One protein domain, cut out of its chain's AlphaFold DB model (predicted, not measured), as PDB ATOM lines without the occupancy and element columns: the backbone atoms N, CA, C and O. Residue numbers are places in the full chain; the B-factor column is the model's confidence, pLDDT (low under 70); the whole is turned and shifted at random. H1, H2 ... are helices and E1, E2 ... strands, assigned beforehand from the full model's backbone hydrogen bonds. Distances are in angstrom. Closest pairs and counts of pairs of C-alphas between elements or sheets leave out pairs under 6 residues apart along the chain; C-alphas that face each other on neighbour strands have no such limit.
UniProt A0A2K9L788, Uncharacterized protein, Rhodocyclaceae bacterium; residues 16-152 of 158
ATOM      1  N   VAL A  16     176.322 152.513 178.963       89.31
ATOM      2  CA  VAL A  16     175.990 152.609 180.385       89.31
ATOM      3  C   VAL A  16     175.472 151.264 180.868       89.31
ATOM      4  O   VAL A  16     174.480 150.756 180.350       89.31
ATOM      5  N   TRP A  17     176.099 150.731 181.905       90.88
ATOM      6  CA  TRP A  17     175.647 149.562 182.638       90.88
ATOM      7  C   TRP A  17     175.175 149.971 184.024       90.88
ATOM      8  O   TRP A  17     175.903 150.652 184.740       90.88
ATOM      9  N   GLU A  18     173.985 149.531 184.420       90.62
ATOM     10  CA  GLU A  18     173.620 149.484 185.833       90.62
ATOM     11  C   GLU A  18     173.974 148.118 186.400       90.62
ATOM     12  O   GLU A  18     173.599 147.100 185.826       90.62
ATOM     13  N   ILE A  19     174.666 148.113 187.528       89.62
ATOM     14  CA  ILE A  19     175.118 146.939 188.252       89.62
ATOM     15  C   ILE A  19     174.583 147.056 189.670       89.62
ATOM     16  O   ILE A  19     174.957 147.953 190.421       89.62
ATOM     17  N   LYS A  20     173.699 146.146 190.043       89.94
ATOM     18  CA  LYS A  20     173.217 145.981 191.404       89.94
ATOM     19  C   LYS A  20     173.972 144.834 192.050       89.94
ATOM     20  O   LYS A  20     173.973 143.728 191.522       89.94
ATOM     21  N   THR A  21     174.535 145.084 193.217       86.44
ATOM     22  CA  THR A  21     175.279 144.105 194.004       86.44
ATOM     23  C   THR A  21     174.654 144.002 195.385       86.44
ATOM     24  O   THR A  21     174.310 145.023 195.972       86.44
ATOM     25  N   VAL A  22     174.495 142.790 195.915       87.31
ATOM     26  CA  VAL A  22     173.922 142.544 197.245       87.31
ATOM     27  C   VAL A  22     174.810 141.587 198.027       87.31
ATOM     28  O   VAL A  22     175.045 140.463 197.584       87.31
ATOM     29  N   LEU A  23     175.257 142.010 199.210       85.44
ATOM     30  CA  LEU A  23     175.953 141.167 200.181       85.44
ATOM     31  C   LEU A  23     174.918 140.412 201.019       85.44
ATOM     32  O   LEU A  23     174.318 140.966 201.943       85.44
ATOM     33  N   VAL A  24     174.707 139.139 200.694       86.06
ATOM     34  CA  VAL A  24     173.673 138.300 201.318       86.06
ATOM     35  C   VAL A  24     173.939 138.152 202.817       86.06
ATOM     36  O   VAL A  24     173.051 138.393 203.634       86.06
ATOM     37  N   ASP A  25     175.190 137.875 203.185       79.75
ATOM     38  CA  ASP A  25     175.587 137.577 204.568       79.75
ATOM     39  C   ASP A  25     175.667 138.819 205.478       79.75
ATOM     40  O   ASP A  25     175.812 138.703 206.694       79.75
ATOM     41  N   ARG A  26     175.539 140.029 204.917       72.69
ATOM     42  CA  ARG A  26     175.476 141.304 205.657       72.69
ATOM     43  C   ARG A  26     174.053 141.877 205.659       72.69
ATOM     44  O   ARG A  26     173.855 143.073 205.468       72.69
ATOM     45  N   GLY A  27     173.051 141.015 205.836       74.00
ATOM     46  CA  GLY A  27     171.641 141.422 205.922       74.00
ATOM     47  C   GLY A  27     171.058 141.934 204.602       74.00
ATOM     48  O   GLY A  27     170.083 142.682 204.618       74.00
ATOM     49  N   GLY A  28     171.656 141.562 203.467       76.25
ATOM     50  CA  GLY A  28     171.211 142.013 202.152       76.25
ATOM     51  C   GLY A  28     171.552 143.470 201.851       76.25
ATOM     52  O   GLY A  28     170.870 144.086 201.030       76.25
ATOM     53  N   LEU A  29     172.587 144.033 202.491       78.69
ATOM     54  CA  LEU A  29     173.091 145.353 202.124       78.69
ATOM     55  C   LEU A  29     173.447 145.352 200.634       78.69
ATOM     56  O   LEU A  29     174.290 144.573 200.181       78.69
ATOM     57  N   GLY A  30     172.765 146.208 199.881       77.88
ATOM     58  CA  GLY A  30     172.917 146.314 198.443       77.88
ATOM     59  C   GLY A  30     173.435 147.678 198.028       77.88
ATOM     60  O   GLY A  30     173.161 148.679 198.680       77.88
ATOM     61  N   MET A  31     174.157 147.703 196.918       78.75
ATOM     62  CA  MET A  31     174.541 148.919 196.215       78.75
ATOM     63  C   MET A  31     174.127 148.782 194.756       78.75
ATOM     64  O   MET A  31     174.256 147.707 194.172       78.75
ATOM     65  N   THR A  32     173.643 149.865 194.166       81.06
ATOM     66  CA  THR A  32     173.416 149.944 192.727       81.06
ATOM     67  C   THR A  32     174.371 150.980 192.169       81.06
ATOM     68  O   THR A  32     174.432 152.100 192.656       81.06
ATOM     69  N   ALA A  33     175.125 150.617 191.149       82.38
ATOM     70  CA  ALA A  33     176.084 151.472 190.484       82.38
ATOM     71  C   ALA A  33     175.688 151.619 189.018       82.38
ATOM     72  O   ALA A  33     175.373 150.623 188.378       82.38
ATOM     73  N   GLN A  34     175.730 152.825 188.457       84.62
ATOM     74  CA  GLN A  34     175.745 152.994 187.002       84.62
ATOM     75  C   GLN A  34     177.125 153.427 186.545       84.62
ATOM     76  O   GLN A  34     177.680 154.368 187.104       84.62
ATOM     77  N   THR A  35     177.663 152.760 185.528       81.44
ATOM     78  CA  THR A  35     178.968 153.092 184.966       81.44
ATOM     79  C   THR A  35     178.968 153.021 183.448       81.44
ATOM     80  O   THR A  35     178.321 152.159 182.857       81.44
ATOM     81  N   CYS A  36     179.664 153.959 182.808       84.88
ATOM     82  CA  CYS A  36     179.948 153.883 181.380       84.88
ATOM     83  C   CYS A  36     181.108 152.906 181.159       84.88
ATOM     84  O   CYS A  36     182.195 153.095 181.708       84.88
ATOM     85  N   VAL A  37     180.860 151.875 180.355       84.50
ATOM     86  CA  VAL A  37     181.850 150.880 179.939       84.50
ATOM     87  C   VAL A  37     182.224 151.148 178.487       84.50
ATOM     88  O   VAL A  37     181.352 151.297 177.631       84.50
ATOM     89  N   ASP A  38     183.517 151.180 178.207       81.44
ATOM     90  CA  ASP A  38     184.090 151.100 176.868       81.44
ATOM     91  C   ASP A  38     185.180 150.018 176.845       81.44
ATOM     92  O   ASP A  38     185.379 149.315 177.840       81.44
ATOM     93  N   ASP A  39     185.879 149.861 175.718       76.31
ATOM     94  CA  ASP A  39     186.944 148.859 175.607       76.31
ATOM     95  C   ASP A  39     188.051 149.060 176.653       76.31
ATOM     96  O   ASP A  39     188.558 148.075 177.179       76.31
ATOM     97  N   SER A  40     188.366 150.302 177.036       68.62
ATOM     98  CA  SER A  40     189.398 150.583 178.041       68.62
ATOM     99  C   SER A  40     188.968 150.174 179.452       68.62
ATOM    100  O   SER A  40     189.758 149.607 180.199       68.62
ATOM    101  N   VAL A  41     187.701 150.393 179.817       69.00
ATOM    102  CA  VAL A  41     187.147 149.947 181.108       69.00
ATOM    103  C   VAL A  41     187.015 148.432 181.154       69.00
ATOM    104  O   VAL A  41     187.215 147.826 182.204       69.00
ATOM    105  N   GLU A  42     186.693 147.809 180.025       72.19
ATOM    106  CA  GLU A  42     186.635 146.356 179.932       72.19
ATOM    107  C   GLU A  42     188.033 145.733 180.042       72.19
ATOM    108  O   GLU A  42     188.212 144.751 180.759       72.19
ATOM    109  N   GLU A  43     189.041 146.329 179.405       66.06
ATOM    110  CA  GLU A  43     190.442 145.934 179.566       66.06
ATOM    111  C   GLU A  43     190.931 146.147 180.996       66.06
ATOM    112  O   GLU A  43     191.577 145.262 181.543       66.06
ATOM    113  N   LEU A  44     190.574 147.262 181.637       59.09
ATOM    114  CA  LEU A  44     190.869 147.492 183.051       59.09
ATOM    115  C   LEU A  44     190.189 146.459 183.949       59.09
ATOM    116  O   LEU A  44     190.781 146.055 184.940       59.09
ATOM    117  N   PHE A  45     188.977 146.008 183.621       67.75
ATOM    118  CA  PHE A  45     188.327 144.930 184.362       67.75
ATOM    119  C   PHE A  45     189.124 143.629 184.234       67.75
ATOM    120  O   PHE A  45     189.441 143.016 185.250       67.75
ATOM    121  N   VAL A  46     189.524 143.258 183.015       67.94
ATOM    122  CA  VAL A  46     190.372 142.082 182.764       67.94
ATOM    123  C   VAL A  46     191.733 142.210 183.459       67.94
ATOM    124  O   VAL A  46     192.162 141.275 184.120       67.94
ATOM    125  N   GLN A  47     192.384 143.368 183.393       57.62
ATOM    126  CA  GLN A  47     193.666 143.613 184.062       57.62
ATOM    127  C   GLN A  47     193.525 143.610 185.583       57.62
ATOM    128  O   GLN A  47     194.333 143.005 186.271       57.62
ATOM    129  N   SER A  48     192.477 144.234 186.127       60.34
ATOM    130  CA  SER A  48     192.193 144.208 187.566       60.34
ATOM    131  C   SER A  48     191.892 142.801 188.056       60.34
ATOM    132  O   SER A  48     192.223 142.471 189.190       60.34
ATOM    133  N   ASP A  49     191.304 141.966 187.192       64.62
ATOM    134  CA  ASP A  49     191.225 140.537 187.414       64.62
ATOM    135  C   ASP A  49     192.671 140.040 187.587       64.62
ATOM    136  O   ASP A  49     193.048 139.686 188.702       64.62
ATOM    137  N   GLU A  50     193.515 140.114 186.556       64.81
ATOM    138  CA  GLU A  50     194.904 139.620 186.556       64.81
ATOM    139  C   GLU A  50     195.783 140.118 187.726       64.81
ATOM    140  O   GLU A  50     196.453 139.304 188.367       64.81
ATOM    141  N   ASP A  51     195.724 141.406 188.069       58.84
ATOM    142  CA  ASP A  51     196.580 142.067 189.063       58.84
ATOM    143  C   ASP A  51     196.143 141.849 190.526       58.84
ATOM    144  O   ASP A  51     196.906 142.144 191.448       58.84
ATOM    145  N   ALA A  52     194.950 141.298 190.785       63.59
ATOM    146  CA  ALA A  52     194.364 141.169 192.132       63.59
ATOM    147  C   ALA A  52     195.026 140.122 193.061       63.59
ATOM    148  O   ALA A  52     194.390 139.616 193.988       63.59
ATOM    149  N   HIS A  53     196.293 139.760 192.835       81.62
ATOM    150  CA  HIS A  53     196.996 138.703 193.573       81.62
ATOM    151  C   HIS A  53     196.215 137.377 193.624       81.62
ATOM    152  O   HIS A  53     196.258 136.666 194.634       81.62
ATOM    153  N   CYS A  54     195.490 137.043 192.547       84.38
ATOM    154  CA  CYS A  54     194.764 135.781 192.455       84.38
ATOM    155  C   CYS A  54     195.445 134.766 191.542       84.38
ATOM    156  O   CYS A  54     195.863 135.070 190.427       84.38
ATOM    157  N   THR A  55     195.491 133.528 192.018       85.75
ATOM    158  CA  THR A  55     195.948 132.336 191.310       85.75
ATOM    159  C   THR A  55     194.767 131.435 190.956       85.75
ATOM    160  O   THR A  55     193.626 131.678 191.362       85.75
ATOM    161  N   ASP A  56     195.045 130.383 190.180       84.62
ATOM    162  CA  ASP A  56     194.088 129.314 189.858       84.62
ATOM    163  C   ASP A  56     192.782 129.828 189.237       84.62
ATOM    164  O   ASP A  56     191.697 129.304 189.492       84.62
ATOM    165  N   ARG A  57     192.898 130.883 188.422       83.94
ATOM    166  CA  ARG A  57     191.759 131.488 187.742       83.94
ATOM    167  C   ARG A  57     191.210 130.532 186.701       83.94
ATOM    168  O   ARG A  57     191.929 130.080 185.809       83.94
ATOM    169  N   VAL A  58     189.915 130.283 186.775       84.19
ATOM    170  CA  VAL A  58     189.199 129.481 185.796       84.19
ATOM    171  C   VAL A  58     187.942 130.227 185.401       84.19
ATOM    172  O   VAL A  58     187.067 130.450 186.232       84.19
ATOM    173  N   TYR A  59     187.840 130.546 184.115       85.25
ATOM    174  CA  TYR A  59     186.584 130.891 183.466       85.25
ATOM    175  C   TYR A  59     186.184 129.726 182.583       85.25
ATOM    176  O   TYR A  59     186.995 129.219 181.808       85.25
ATOM    177  N   ARG A  60     184.939 129.277 182.714       88.12
ATOM    178  CA  ARG A  60     184.409 128.213 181.870       88.12
ATOM    179  C   ARG A  60     183.008 128.549 181.423       88.12
ATOM    180  O   ARG A  60     182.118 128.748 182.249       88.12
ATOM    181  N   ARG A  61     182.799 128.554 180.111       88.00
ATOM    182  CA  ARG A  61     181.465 128.660 179.533       88.00
ATOM    183  C   ARG A  61     180.764 127.303 179.564       88.00
ATOM    184  O   ARG A  61     181.250 126.326 179.001       88.00
ATOM    185  N   GLU A  62     179.597 127.259 180.192       88.94
ATOM    186  CA  GLU A  62     178.731 126.082 180.301       88.94
ATOM    187  C   GLU A  62     177.347 126.432 179.728       88.94
ATOM    188  O   GLU A  62     176.423 126.863 180.423       88.94
ATOM    189  N   GLY A  63     177.214 126.318 178.402       86.25
ATOM    190  CA  GLY A  63     176.016 126.754 177.681       86.25
ATOM    191  C   GLY A  63     175.798 128.266 177.798       86.25
ATOM    192  O   GLY A  63     176.621 129.055 177.339       86.25
ATOM    193  N   GLN A  64     174.684 128.670 178.416       83.50
ATOM    194  CA  GLN A  64     174.351 130.080 178.687       83.50
ATOM    195  C   GLN A  64     174.907 130.589 180.028       83.50
ATOM    196  O   GLN A  64     174.579 131.695 180.461       83.50
ATOM    197  N   ARG A  65     175.714 129.772 180.709       89.88
ATOM    198  CA  ARG A  65     176.324 130.104 181.993       89.88
ATOM    199  C   ARG A  65     177.822 130.283 181.844       89.88
ATOM    200  O   ARG A  65     178.438 129.715 180.941       89.88
ATOM    201  N   VAL A  66     178.404 131.051 182.751       90.50
ATOM    202  CA  VAL A  66     179.849 131.127 182.942       90.50
ATOM    203  C   VAL A  66     180.151 130.854 184.403       90.50
ATOM    204  O   VAL A  66     179.608 131.511 185.287       90.50
ATOM    205  N   VAL A  67     181.002 129.863 184.639       91.69
ATOM    206  CA  VAL A  67     181.510 129.518 185.961       91.69
ATOM    207  C   VAL A  67     182.880 130.159 186.127       91.69
ATOM    208  O   VAL A  67     183.718 130.090 185.226       91.69
ATOM    209  N   PHE A  68     183.081 130.778 187.282       87.81
ATOM    210  CA  PHE A  68     184.308 131.447 187.686       87.81
ATOM    211  C   PHE A  68     184.867 130.791 188.947       87.81
ATOM    212  O   PHE A  68     184.122 130.501 189.883       87.81
ATOM    213  N   GLN A  69     186.175 130.578 189.001       90.69
ATOM    214  CA  GLN A  69     186.888 130.235 190.229       90.69
ATOM    215  C   GLN A  69     188.203 131.000 190.280       90.69
ATOM    216  O   GLN A  69     188.839 131.189 189.245       90.69
ATOM    217  N   ALA A  70     188.611 131.420 191.473       90.38
ATOM    218  CA  ALA A  70     189.917 132.025 191.711       90.38
ATOM    219  C   ALA A  70     190.322 131.863 193.179       90.38
ATOM    220  O   ALA A  70     189.471 131.733 194.060       90.38
ATOM    221  N   THR A  71     191.621 131.913 193.453       91.50
ATOM    222  CA  THR A  71     192.162 131.988 194.814       91.50
ATOM    223  C   THR A  71     192.980 133.264 194.953       91.50
ATOM    224  O   THR A  71     194.038 133.363 194.352       91.50
ATOM    225  N   CYS A  72     192.515 134.236 195.729       89.75
ATOM    226  CA  CYS A  72     193.155 135.538 195.921       89.75
ATOM    227  C   CYS A  72     193.823 135.652 197.295       89.75
ATOM    228  O   CYS A  72     193.356 135.060 198.269       89.75
ATOM    229  N   GLN A  73     194.883 136.453 197.392       89.56
ATOM    230  CA  GLN A  73     195.436 136.892 198.676       89.56
ATOM    231  C   GLN A  73     194.872 138.269 199.038       89.56
ATOM    232  O   GLN A  73     195.059 139.230 198.296       89.56
ATOM    233  N   VAL A  74     194.183 138.371 200.177       84.94
ATOM    234  CA  VAL A  74     193.503 139.593 200.634       84.94
ATOM    235  C   VAL A  74     193.743 139.767 202.130       84.94
ATOM    236  O   VAL A  74     193.429 138.871 202.901       84.94
ATOM    237  N   GLU A  75     194.315 140.901 202.546       84.38
ATOM    238  CA  GLU A  75     194.539 141.253 203.967       84.38
ATOM    239  C   GLU A  75     195.227 140.150 204.804       84.38
ATOM    240  O   GLU A  75     194.916 139.926 205.971       84.38
ATOM    241  N   GLY A  76     196.179 139.425 204.201       87.44
ATOM    242  CA  GLY A  76     196.876 138.310 204.860       87.44
ATOM    243  C   GLY A  76     196.056 137.016 204.965       87.44
ATOM    244  O   GLY A  76     196.485 136.070 205.625       87.44
ATOM    245  N   SER A  77     194.897 136.960 204.309       92.38
ATOM    246  CA  SER A  77     194.039 135.788 204.174       92.38
ATOM    247  C   SER A  77     194.033 135.250 202.749       92.38
ATOM    248  O   SER A  77     194.111 135.992 201.771       92.38
ATOM    249  N   THR A  78     193.869 133.934 202.630       94.56
ATOM    250  CA  THR A  78     193.542 133.289 201.362       94.56
ATOM    251  C   THR A  78     192.030 133.301 201.159       94.56
ATOM    252  O   THR A  78     191.293 132.590 201.847       94.56
ATOM    253  N   ALA A  79     191.579 134.082 200.181       92.81
ATOM    254  CA  ALA A  79     190.204 134.135 199.714       92.81
ATOM    255  C   ALA A  79     190.013 133.151 198.550       92.81
ATOM    256  O   ALA A  79     190.636 133.297 197.504       92.81
ATOM    257  N   ARG A  80     189.146 132.149 198.694       94.00
ATOM    258  CA  ARG A  80     188.745 131.270 197.581       94.00
ATOM    259  C   ARG A  80     187.377 131.679 197.077       94.00
ATOM    260  O   ARG A  80     186.437 131.696 197.867       94.00
ATOM    261  N   LEU A  81     187.289 131.985 195.789       92.06
ATOM    262  CA  LEU A  81     186.094 132.465 195.117       92.06
ATOM    263  C   LEU A  81     185.545 131.378 194.195       92.06
ATOM    264  O   LEU A  81     186.287 130.734 193.454       92.06
ATOM    265  N   SER A  82     184.228 131.223 194.204       93.62
ATOM    266  CA  SER A  82     183.482 130.450 193.216       93.62
ATOM    267  C   SER A  82     182.257 131.243 192.793       93.62
ATOM    268  O   SER A  82     181.453 131.618 193.648       93.62
ATOM    269  N   GLY A  83     182.110 131.493 191.497       92.81
ATOM    270  CA  GLY A  83     181.001 132.244 190.937       92.81
ATOM    271  C   GLY A  83     180.286 131.512 189.810       92.81
ATOM    272  O   GLY A  83     180.887 130.729 189.078       92.81
ATOM    273  N   GLU A  84     179.002 131.804 189.657       93.75
ATOM    274  CA  GLU A  84     178.186 131.385 188.518       93.75
ATOM    275  C   GLU A  84     177.429 132.598 187.983       93.75
ATOM    276  O   GLU A  84     176.736 133.294 188.725       93.75
ATOM    277  N   PHE A  85     177.549 132.829 186.679       93.62
ATOM    278  CA  PHE A  85     176.873 133.895 185.957       93.62
ATOM    279  C   PHE A  85     176.014 133.330 184.837       93.62
ATOM    280  O   PHE A  85     176.352 132.317 184.230       93.62
ATOM    281  N   SER A  86     174.912 134.002 184.527       93.62
ATOM    282  CA  SER A  86     173.980 133.606 183.474       93.62
ATOM    283  C   SER A  86     173.286 134.817 182.857       93.62
ATOM    284  O   SER A  86     173.134 135.851 183.512       93.62
ATOM    285  N   GLY A  87     172.844 134.671 181.610       91.69
ATOM    286  CA  GLY A  87     172.116 135.701 180.869       91.69
ATOM    287  C   GLY A  87     172.795 136.069 179.554       91.69
ATOM    288  O   GLY A  87     173.674 135.358 179.064       91.69
ATOM    289  N   ASP A  88     172.373 137.193 178.987       92.06
ATOM    290  CA  ASP A  88     173.019 137.800 177.831       92.06
ATOM    291  C   ASP A  88     174.065 138.801 178.326       92.06
ATOM    292  O   ASP A  88     173.752 139.935 178.679       92.06
ATOM    293  N   PHE A  89     175.332 138.399 178.329       89.81
ATOM    294  CA  PHE A  89     176.439 139.234 178.801       89.81
ATOM    295  C   PHE A  89     176.613 140.555 178.032       89.81
ATOM    296  O   PHE A  89     177.330 141.437 178.499       89.81
ATOM    297  N   ARG A  90     175.918 140.735 176.902       90.62
ATOM    298  CA  ARG A  90     175.889 141.984 176.134       90.62
ATOM    299  C   ARG A  90     174.727 142.903 176.513       90.62
ATOM    300  O   ARG A  90     174.750 144.081 176.172       90.62
ATOM    301  N   ARG A  91     173.701 142.389 177.199       93.25
ATOM    302  CA  ARG A  91     172.455 143.117 177.500       93.25
ATOM    303  C   ARG A  91     172.068 143.079 178.966       93.25
ATOM    304  O   ARG A  91     171.789 144.124 179.549       93.25
ATOM    305  N   SER A  92     172.021 141.895 179.554       94.75
ATOM    306  CA  SER A  92     171.747 141.708 180.969       94.75
ATOM    307  C   SER A  92     172.221 140.346 181.452       94.75
ATOM    308  O   SER A  92     171.938 139.306 180.854       94.75
ATOM    309  N   TYR A  93     172.916 140.345 182.580       93.94
ATOM    310  CA  TYR A  93     173.377 139.122 183.218       93.94
ATOM    311  C   TYR A  93     173.198 139.212 184.725       93.94
ATOM    312  O   TYR A  93     173.117 140.291 185.307       93.94
ATOM    313  N   ARG A  94     173.136 138.051 185.364       95.12
ATOM    314  CA  ARG A  94     173.132 137.935 186.816       95.12
ATOM    315  C   ARG A  94     174.104 136.870 187.260       95.12
ATOM    316  O   ARG A  94     174.363 135.926 186.515       95.12
ATOM    317  N   GLY A  95     174.578 136.975 188.486       94.00
ATOM    318  CA  GLY A  95     175.370 135.919 189.079       94.00
ATOM    319  C   GLY A  95     175.432 135.968 190.585       94.00
ATOM    320  O   GLY A  95     174.934 136.888 191.234       94.00
ATOM    321  N   GLU A  96     176.052 134.933 191.116       94.06
ATOM    322  CA  GLU A  96     176.367 134.777 192.525       94.06
ATOM    323  C   GLU A  96     177.849 134.440 192.635       94.06
ATOM    324  O   GLU A  96     178.358 133.636 191.858       94.06
ATOM    325  N   ILE A  97     178.532 135.060 193.591       93.12
ATOM    326  CA  ILE A  97     179.901 134.743 193.976       93.12
ATOM    327  C   ILE A  97     179.882 134.360 195.448       93.12
ATOM    328  O   ILE A  97     179.364 135.094 196.290       93.12
ATOM    329  N   LYS A  98     180.485 133.216 195.754       94.56
ATOM    330  CA  LYS A  98     180.786 132.774 197.113       94.56
ATOM    331  C   LYS A  98     182.276 132.883 197.341       94.56
ATOM    332  O   LYS A  98     183.060 132.427 196.511       94.56
ATOM    333  N   THR A  99     182.637 133.423 198.490       93.12
ATOM    334  CA  THR A  99     184.014 133.595 198.925       93.12
ATOM    335  C   THR A  99     184.191 132.953 200.290       93.12
ATOM    336  O   THR A  99     183.364 133.143 201.178       93.12
ATOM    337  N   THR A 100     185.279 132.214 200.485       95.56
ATOM    338  CA  THR A 100     185.710 131.720 201.804       95.56
ATOM    339  C   THR A 100     187.084 132.271 202.144       95.56
ATOM    340  O   THR A 100     187.945 132.281 201.267       95.56
ATOM    341  N   TYR A 101     187.303 132.653 203.398       94.44
ATOM    342  CA  TYR A 101     188.537 133.263 203.893       94.44
ATOM    343  C   TYR A 101     189.259 132.342 204.877       94.44
ATOM    344  O   TYR A 101     188.641 131.737 205.758       94.44
ATOM    345  N   SER A 102     190.581 132.243 204.748       95.12
ATOM    346  CA  SER A 102     191.432 131.480 205.658       95.12
ATOM    347  C   SER A 102     192.791 132.174 205.855       95.12
ATOM    348  O   SER A 102     193.584 132.195 204.911       95.12
ATOM    349  N   PRO A 103     193.085 132.725 207.054       96.19
ATOM    350  CA  PRO A 103     192.192 132.865 208.218       96.19
ATOM    351  C   PRO A 103     190.995 133.814 207.968       96.19
ATOM    352  O   PRO A 103     191.024 134.580 207.008       96.19
ATOM    353  N   PRO A 104     189.934 133.787 208.798       94.56
ATOM    354  CA  PRO A 104     188.825 134.739 208.693       94.56
ATOM    355  C   PRO A 104     189.293 136.200 208.764       94.56
ATOM    356  O   PRO A 104     190.100 136.543 209.628       94.56
ATOM    357  N   ILE A 105     188.745 137.062 207.905       88.69
ATOM    358  CA  ILE A 105     188.985 138.514 207.920       88.69
ATOM    359  C   ILE A 105     187.892 139.163 208.766       88.69
ATOM    360  O   ILE A 105     186.715 138.904 208.534       88.69
ATOM    361  N   GLU A 106     188.256 139.962 209.771       87.38
ATOM    362  CA  GLU A 106     187.292 140.619 210.677       87.38
ATOM    363  C   GLU A 106     186.228 139.658 211.263       87.38
ATOM    364  O   GLU A 106     185.058 140.002 211.441       87.38
ATOM    365  N   GLY A 107     186.617 138.405 211.528       87.81
ATOM    366  CA  GLY A 107     185.715 137.359 212.026       87.81
ATOM    367  C   GLY A 107     184.787 136.739 210.971       87.81
ATOM    368  O   GLY A 107     184.005 135.848 211.296       87.81
ATOM    369  N   MET A 108     184.882 137.154 209.707       88.31
ATOM    370  CA  MET A 108     184.133 136.596 208.586       88.31
ATOM    371  C   MET A 108     184.917 135.466 207.909       88.31
ATOM    372  O   MET A 108     185.950 135.684 207.279       88.31
ATOM    373  N   ALA A 109     184.405 134.238 208.016       93.88
ATOM    374  CA  ALA A 109     184.980 133.070 207.342       93.88
ATOM    375  C   ALA A 109     184.471 132.900 205.899       93.88
ATOM    376  O   ALA A 109     185.100 132.210 205.099       93.88
ATOM    377  N   SER A 110     183.339 133.516 205.555       93.25
ATOM    378  CA  SER A 110     182.759 133.448 204.217       93.25
ATOM    379  C   SER A 110     181.861 134.640 203.913       93.25
ATOM    380  O   SER A 110     181.278 135.221 204.826       93.25
ATOM    381  N   ALA A 111     181.723 134.951 202.628       90.62
ATOM    382  CA  ALA A 111     180.814 135.957 202.102       90.62
ATOM    383  C   ALA A 111     180.133 135.456 200.824       90.62
ATOM    384  O   ALA A 111     180.764 134.819 199.983       90.62
ATOM    385  N   THR A 112     178.871 135.814 200.650       92.00
ATOM    386  CA  THR A 112     178.067 135.551 199.464       92.00
ATOM    387  C   THR A 112     177.568 136.873 198.914       92.00
ATOM    388  O   THR A 112     176.974 137.691 199.624       92.00
ATOM    389  N   MET A 113     177.803 137.071 197.625       90.69
ATOM    390  CA  MET A 113     177.445 138.270 196.896       90.69
ATOM    391  C   MET A 113     176.616 137.884 195.679       90.69
ATOM    392  O   MET A 113     177.011 137.007 194.917       90.69
ATOM    393  N   THR A 114     175.490 138.555 195.465       93.00
ATOM    394  CA  THR A 114     174.751 138.458 194.201       93.00
ATOM    395  C   THR A 114     174.939 139.730 193.394       93.00
ATOM    396  O   THR A 114     175.107 140.809 193.962       93.00
ATOM    397  N   MET A 115     174.938 139.597 192.073       91.94
ATOM    398  CA  MET A 115     175.087 140.702 191.139       91.94
ATOM    399  C   MET A 115     174.051 140.589 190.023       91.94
ATOM    400  O   MET A 115     173.812 139.504 189.497       91.94
ATOM    401  N   GLU A 116     173.467 141.715 189.635       94.25
ATOM    402  CA  GLU A 116     172.584 141.856 188.480       94.25
ATOM    403  C   GLU A 116     173.041 143.060 187.669       94.25
ATOM    404  O   GLU A 116     173.210 144.147 188.212       94.25
ATOM    405  N   ALA A 117     173.254 142.875 186.375       93.06
ATOM    406  CA  ALA A 117     173.757 143.902 185.484       93.06
ATOM    407  C   ALA A 117     172.822 144.078 184.287       93.06
ATOM    408  O   ALA A 117     172.334 143.095 183.723       93.06
ATOM    409  N   ARG A 118     172.587 145.328 183.879       95.31
ATOM    410  CA  ARG A 118     171.767 145.690 182.716       95.31
ATOM    411  C   ARG A 118     172.406 146.813 181.901       95.31
ATOM    412  O   ARG A 118     172.830 147.821 182.458       95.31
ATOM    413  N   TRP A 119     172.414 146.664 180.583       94.50
ATOM    414  CA  TRP A 119     172.823 147.702 179.643       94.50
ATOM    415  C   TRP A 119     171.674 148.692 179.424       94.50
ATOM    416  O   TRP A 119     170.550 148.298 179.110       94.50
ATOM    417  N   LEU A 120     171.945 149.982 179.605       92.12
ATOM    418  CA  LEU A 120     170.944 151.053 179.586       92.12
ATOM    419  C   LEU A 120     170.921 151.849 178.286       92.12
ATOM    420  O   LEU A 120     169.975 152.598 178.047       92.12
ATOM    421  N   GLY A 121     171.965 151.733 177.470       91.25
ATOM    422  CA  GLY A 121     172.138 152.564 176.289       91.25
ATOM    423  C   GLY A 121     173.585 152.977 176.077       91.25
ATOM    424  O   GLY A 121     174.473 152.632 176.852       91.25
ATOM    425  N   ALA A 122     173.811 153.769 175.034       89.25
ATOM    426  CA  ALA A 122     175.094 154.425 174.816       89.25
ATOM    427  C   ALA A 122     175.446 155.369 175.981       89.25
ATOM    428  O   ALA A 122     174.558 155.946 176.615       89.25
ATOM    429  N   CYS A 123     176.743 155.552 176.239       83.38
ATOM    430  CA  CYS A 123     177.214 156.536 177.212       83.38
ATOM    431  C   CYS A 123     176.768 157.949 176.830       83.38
ATOM    432  O   CYS A 123     176.775 158.320 175.652       83.38
ATOM    433  N   LYS A 124     176.364 158.748 177.824       74.81
ATOM    434  CA  LYS A 124     175.959 160.135 177.580       74.81
ATOM    435  C   LYS A 124     177.192 161.019 177.353       74.81
ATOM    436  O   LYS A 124     178.226 160.779 177.979       74.81
ATOM    437  N   PRO A 125     177.086 162.080 176.531       64.31
ATOM    438  CA  PRO A 125     178.145 163.077 176.411       64.31
ATOM    439  C   PRO A 125     178.524 163.632 177.792       64.31
ATOM    440  O   PRO A 125     177.658 164.108 178.523       64.31
ATOM    441  N   GLY A 126     179.807 163.548 178.151       59.69
ATOM    442  CA  GLY A 126     180.330 164.023 179.436       59.69
ATOM    443  C   GLY A 126     180.416 162.977 180.554       59.69
ATOM    444  O   GLY A 126     181.023 163.277 181.575       59.69
ATOM    445  N   GLN A 127     179.885 161.761 180.371       58.00
ATOM    446  CA  GLN A 127     180.237 160.626 181.235       58.00
ATOM    447  C   GLN A 127     181.593 160.085 180.793       58.00
ATOM    448  O   GLN A 127     181.758 159.724 179.625       58.00
ATOM    449  N   ARG A 128     182.565 160.029 181.702       56.19
ATOM    450  CA  ARG A 128     183.831 159.351 181.425       56.19
ATOM    451  C   ARG A 128     183.710 157.863 181.740       56.19
ATOM    452  O   ARG A 128     182.974 157.484 182.657       56.19
ATOM    453  N   PRO A 129     184.445 157.020 181.005       49.38
ATOM    454  CA  PRO A 129     184.579 155.615 181.347       49.38
ATOM    455  C   PRO A 129     185.050 155.473 182.804       49.38
ATOM    456  O   PRO A 129     185.994 156.145 183.219       49.38
ATOM    457  N   GLY A 130     184.346 154.665 183.602       50.03
ATOM    458  CA  GLY A 130     184.633 154.499 185.034       50.03
ATOM    459  C   GLY A 130     183.981 155.518 185.982       50.03
ATOM    460  O   GLY A 130     184.094 155.342 187.193       50.03
ATOM    461  N   ASP A 131     183.243 156.527 185.492       54.06
ATOM    462  CA  ASP A 131     182.357 157.312 186.363       54.06
ATOM    463  C   ASP A 131     181.311 156.350 186.959       54.06
ATOM    464  O   ASP A 131     180.564 155.698 186.225       54.06
ATOM    465  N   VAL A 132     181.278 156.227 188.288       59.53
ATOM    466  CA  VAL A 132     180.321 155.383 189.013       59.53
ATOM    467  C   VAL A 132     179.303 156.280 189.705       59.53
ATOM    468  O   VAL A 132     179.648 157.054 190.598       59.53
ATOM    469  N   LEU A 133     178.035 156.156 189.320       60.00
ATOM    470  CA  LEU A 133     176.916 156.705 190.081       60.00
ATOM    471  C   LEU A 133     176.473 155.659 191.097       60.00
ATOM    472  O   LEU A 133     175.772 154.713 190.742       60.00
ATOM    473  N   MET A 134     176.903 155.818 192.347       59.75
ATOM    474  CA  MET A 134     176.451 154.984 193.458       59.75
ATOM    475  C   MET A 134     175.056 155.441 193.894       59.75
ATOM    476  O   MET A 134     174.886 156.515 194.468       59.75
ATOM    477  N   MET A 135     174.059 154.608 193.633       55.66
ATOM    478  CA  MET A 135     172.701 154.719 194.140       55.66
ATOM    479  C   MET A 135     172.499 153.664 195.233       55.66
ATOM    480  O   MET A 135     172.536 152.461 194.971       55.66
ATOM    481  N   GLY A 136     172.246 154.105 196.466       50.66
ATOM    482  CA  GLY A 136     171.664 153.228 197.486       50.66
ATOM    483  C   GLY A 136     172.541 152.822 198.668       50.66
ATOM    484  O   GLY A 136     172.262 151.787 199.259       50.66
ATOM    485  N   VAL A 137     173.522 153.627 199.092       48.53
ATOM    486  CA  VAL A 137     173.978 153.533 200.493       48.53
ATOM    487  C   VAL A 137     172.891 154.182 201.365       48.53
ATOM    488  O   VAL A 137     172.638 155.376 201.195       48.53
ATOM    489  N   PRO A 138     172.203 153.460 202.273       43.00
ATOM    490  CA  PRO A 138     171.159 154.062 203.099       43.00
ATOM    491  C   PRO A 138     171.723 155.251 203.892       43.00
ATOM    492  O   PRO A 138     172.659 155.090 204.669       43.00
ATOM    493  N   GLY A 139     171.169 156.449 203.678       47.00
ATOM    494  CA  GLY A 139     171.607 157.682 204.345       47.00
ATOM    495  C   GLY A 139     172.608 158.547 203.569       47.00
ATOM    496  O   GLY A 139     172.887 159.656 204.015       47.00
ATOM    497  N   MET A 140     173.095 158.113 202.402       49.22
ATOM    498  CA  MET A 140     173.835 158.975 201.477       49.22
ATOM    499  C   MET A 140     173.131 159.006 200.115       49.22
ATOM    500  O   MET A 140     172.772 157.966 199.570       49.22
ATOM    501  N   GLY A 141     172.872 160.213 199.604       52.56
ATOM    502  CA  GLY A 141     172.281 160.422 198.278       52.56
ATOM    503  C   GLY A 141     173.199 159.951 197.147       52.56
ATOM    504  O   GLY A 141     174.177 159.245 197.375       52.56
ATOM    505  N   GLU A 142     172.895 160.345 195.912       50.81
ATOM    506  CA  GLU A 142     173.771 160.081 194.766       50.81
ATOM    507  C   GLU A 142     175.173 160.652 195.035       50.81
ATOM    508  O   GLU A 142     175.353 161.866 195.131       50.81
ATOM    509  N   ILE A 143     176.172 159.779 195.186       55.56
ATOM    510  CA  ILE A 143     177.567 160.190 195.357       55.56
ATOM    511  C   ILE A 143     178.284 159.986 194.032       55.56
ATOM    512  O   ILE A 143     178.443 158.857 193.562       55.56
ATOM    513  N   ASN A 144     178.761 161.086 193.456       56.44
ATOM    514  CA  ASN A 144     179.769 161.039 192.412       56.44
ATOM    515  C   ASN A 144     181.131 160.771 193.076       56.44
ATOM    516  O   ASN A 144     181.640 161.617 193.815       56.44
ATOM    517  N   ILE A 145     181.704 159.588 192.839       57.12
ATOM    518  CA  ILE A 145     182.973 159.182 193.465       57.12
ATOM    519  C   ILE A 145     184.122 160.114 193.063       57.12
ATOM    520  O   ILE A 145     184.987 160.389 193.887       57.12
ATOM    521  N   GLU A 146     184.133 160.656 191.845       54.19
ATOM    522  CA  GLU A 146     185.199 161.569 191.425       54.19
ATOM    523  C   GLU A 146     185.125 162.912 192.164       54.19
ATOM    524  O   GLU A 146     186.150 163.441 192.595       54.19
ATOM    525  N   GLN A 147     183.918 163.441 192.369       56.88
ATOM    526  CA  GLN A 147     183.708 164.624 193.199       56.88
ATOM    527  C   GLN A 147     184.115 164.343 194.651       56.88
ATOM    528  O   GLN A 147     184.853 165.127 195.240       56.88
ATOM    529  N   LEU A 148     183.747 163.177 195.192       60.62
ATOM    530  CA  LEU A 148     184.175 162.759 196.527       60.62
ATOM    531  C   LEU A 148     185.707 162.662 196.635       60.62
ATOM    532  O   LEU A 148     186.281 163.160 197.595       60.62
ATOM    533  N   MET A 149     186.387 162.070 195.648       57.97
ATOM    534  CA  MET A 149     187.851 161.965 195.621       57.97
ATOM    535  C   MET A 149     188.541 163.329 195.510       57.97
ATOM    536  O   MET A 149     189.627 163.500 196.062       57.97
ATOM    537  N   LYS A 150     187.922 164.299 194.828       59.31
ATOM    538  CA  LYS A 150     188.401 165.690 194.770       59.31
ATOM    539  C   LYS A 150     188.217 166.428 196.097       59.31
ATOM    540  O   LYS A 150     189.057 167.258 196.435       59.31
ATOM    541  N   ASP A 151     187.165 166.102 196.842       55.75
ATOM    542  CA  ASP A 151     186.806 166.768 198.097       55.75
ATOM    543  C   ASP A 151     187.502 166.162 199.336       55.75
ATOM    544  O   ASP A 151     187.419 166.731 200.426       55.75
ATOM    545  N   ILE A 152     188.241 165.049 199.193       54.56
ATOM    546  CA  ILE A 152     189.100 164.498 200.255       54.56
ATOM    547  C   ILE A 152     190.405 165.313 200.334       54.56
ATOM    548  O   ILE A 152     191.244 165.237 199.427       54.56
TER     549      ILE A 152
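AT A GLANCE: This is residues 16 to 152 of the 158 residues of an uncharacterized protein of Rhodocyclaceae bacterium (UniProt A0A2K9L788). One long sheet of eight strands, twisted and curved, makes a trough, and helix H1 bridges its open side from the end of E2 to the start of E3. The short helix H2 lies beyond edge strand E8, and residues 147 to 152 stick out there. The printed part has 137 residues, with the order E1 E2 H1 E3 E4 E5 E6 E7 E8 H2. The antiparallel sheet runs E3 E4 E5 E6 E7 E1 E2 E8, and the class is mostly strand. The whole is compact, with a radius of gyration of the C-alphas of 16.1 A and spans of 44 by 39 by 28 A.

HOW THE PARTS SIT: Start at edge strand E3, residues 54 to 62, and its hairpin with E4, residues 65 to 74, where N 58 and O 69 are 2.8 A apart. Next come E5, residues 77 to 88, E6, residues 92 to 105, and E7, residues 108 to 121. These five form a meander, each strand the antiparallel neighbour of the one before. Look for N 68 and O 83 at 2.8 A between E4 and E5, N 82 and O 98 at 2.9 A between E5 and E6, and N 97 and O 113 at 2.8 A between E6 and E7. E4 bends by 52 degrees at residue 71, and E6 by 109 degrees at residue 102. Beside E7 is E1, residues 16 to 23, with N 20 and O 116 at 2.8 A. E1 forms a hairpin with E2, residues 29 to 37, with N 19 and O 33 at 2.7 A. The other edge strand, E8, residues 132 to 135, is the antiparallel neighbour of E2, with N 34 of E2 and O 133 of E8 3.0 A apart, and residues 133 to 134 of E8 pair antiparallel with residues 143 to 144. H1, residues 39 to 51, only grazes the sheet, with residues 41 to 50. H2, residues 145 to 151, is only just on the sheet, with 5 pairs of C-alphas within 10 A, and only grazes it with residues 145 to 146. In H1 and H2 every O i to N i+4 pair is within hydrogen-bond range.

IN THESE COORDINATES: Find C-alpha 16 at (175.990, 152.609, 180.385); from there E1 runs 22.9 A. E2 covers 24.5 A, H1 17.9 A, E3 22.3 A, E4 27.1 A, E5 33.8 A and E6 32.2 A. E7 is 38.0 A, E8 9.2 A and H2 9.7 A, ending at C-alpha 151, (186.806, 166.768, 198.097).

THE WHOLE: The C-alphas farthest apart, those of Gly 63 and Asp 151, are 46.2 A apart. The printed part has no cut and no long link. Mean pLDDT of the printed part is 79.5; look for values under 70 at residues 40 to 41, 43 to 52 and 125 to 152.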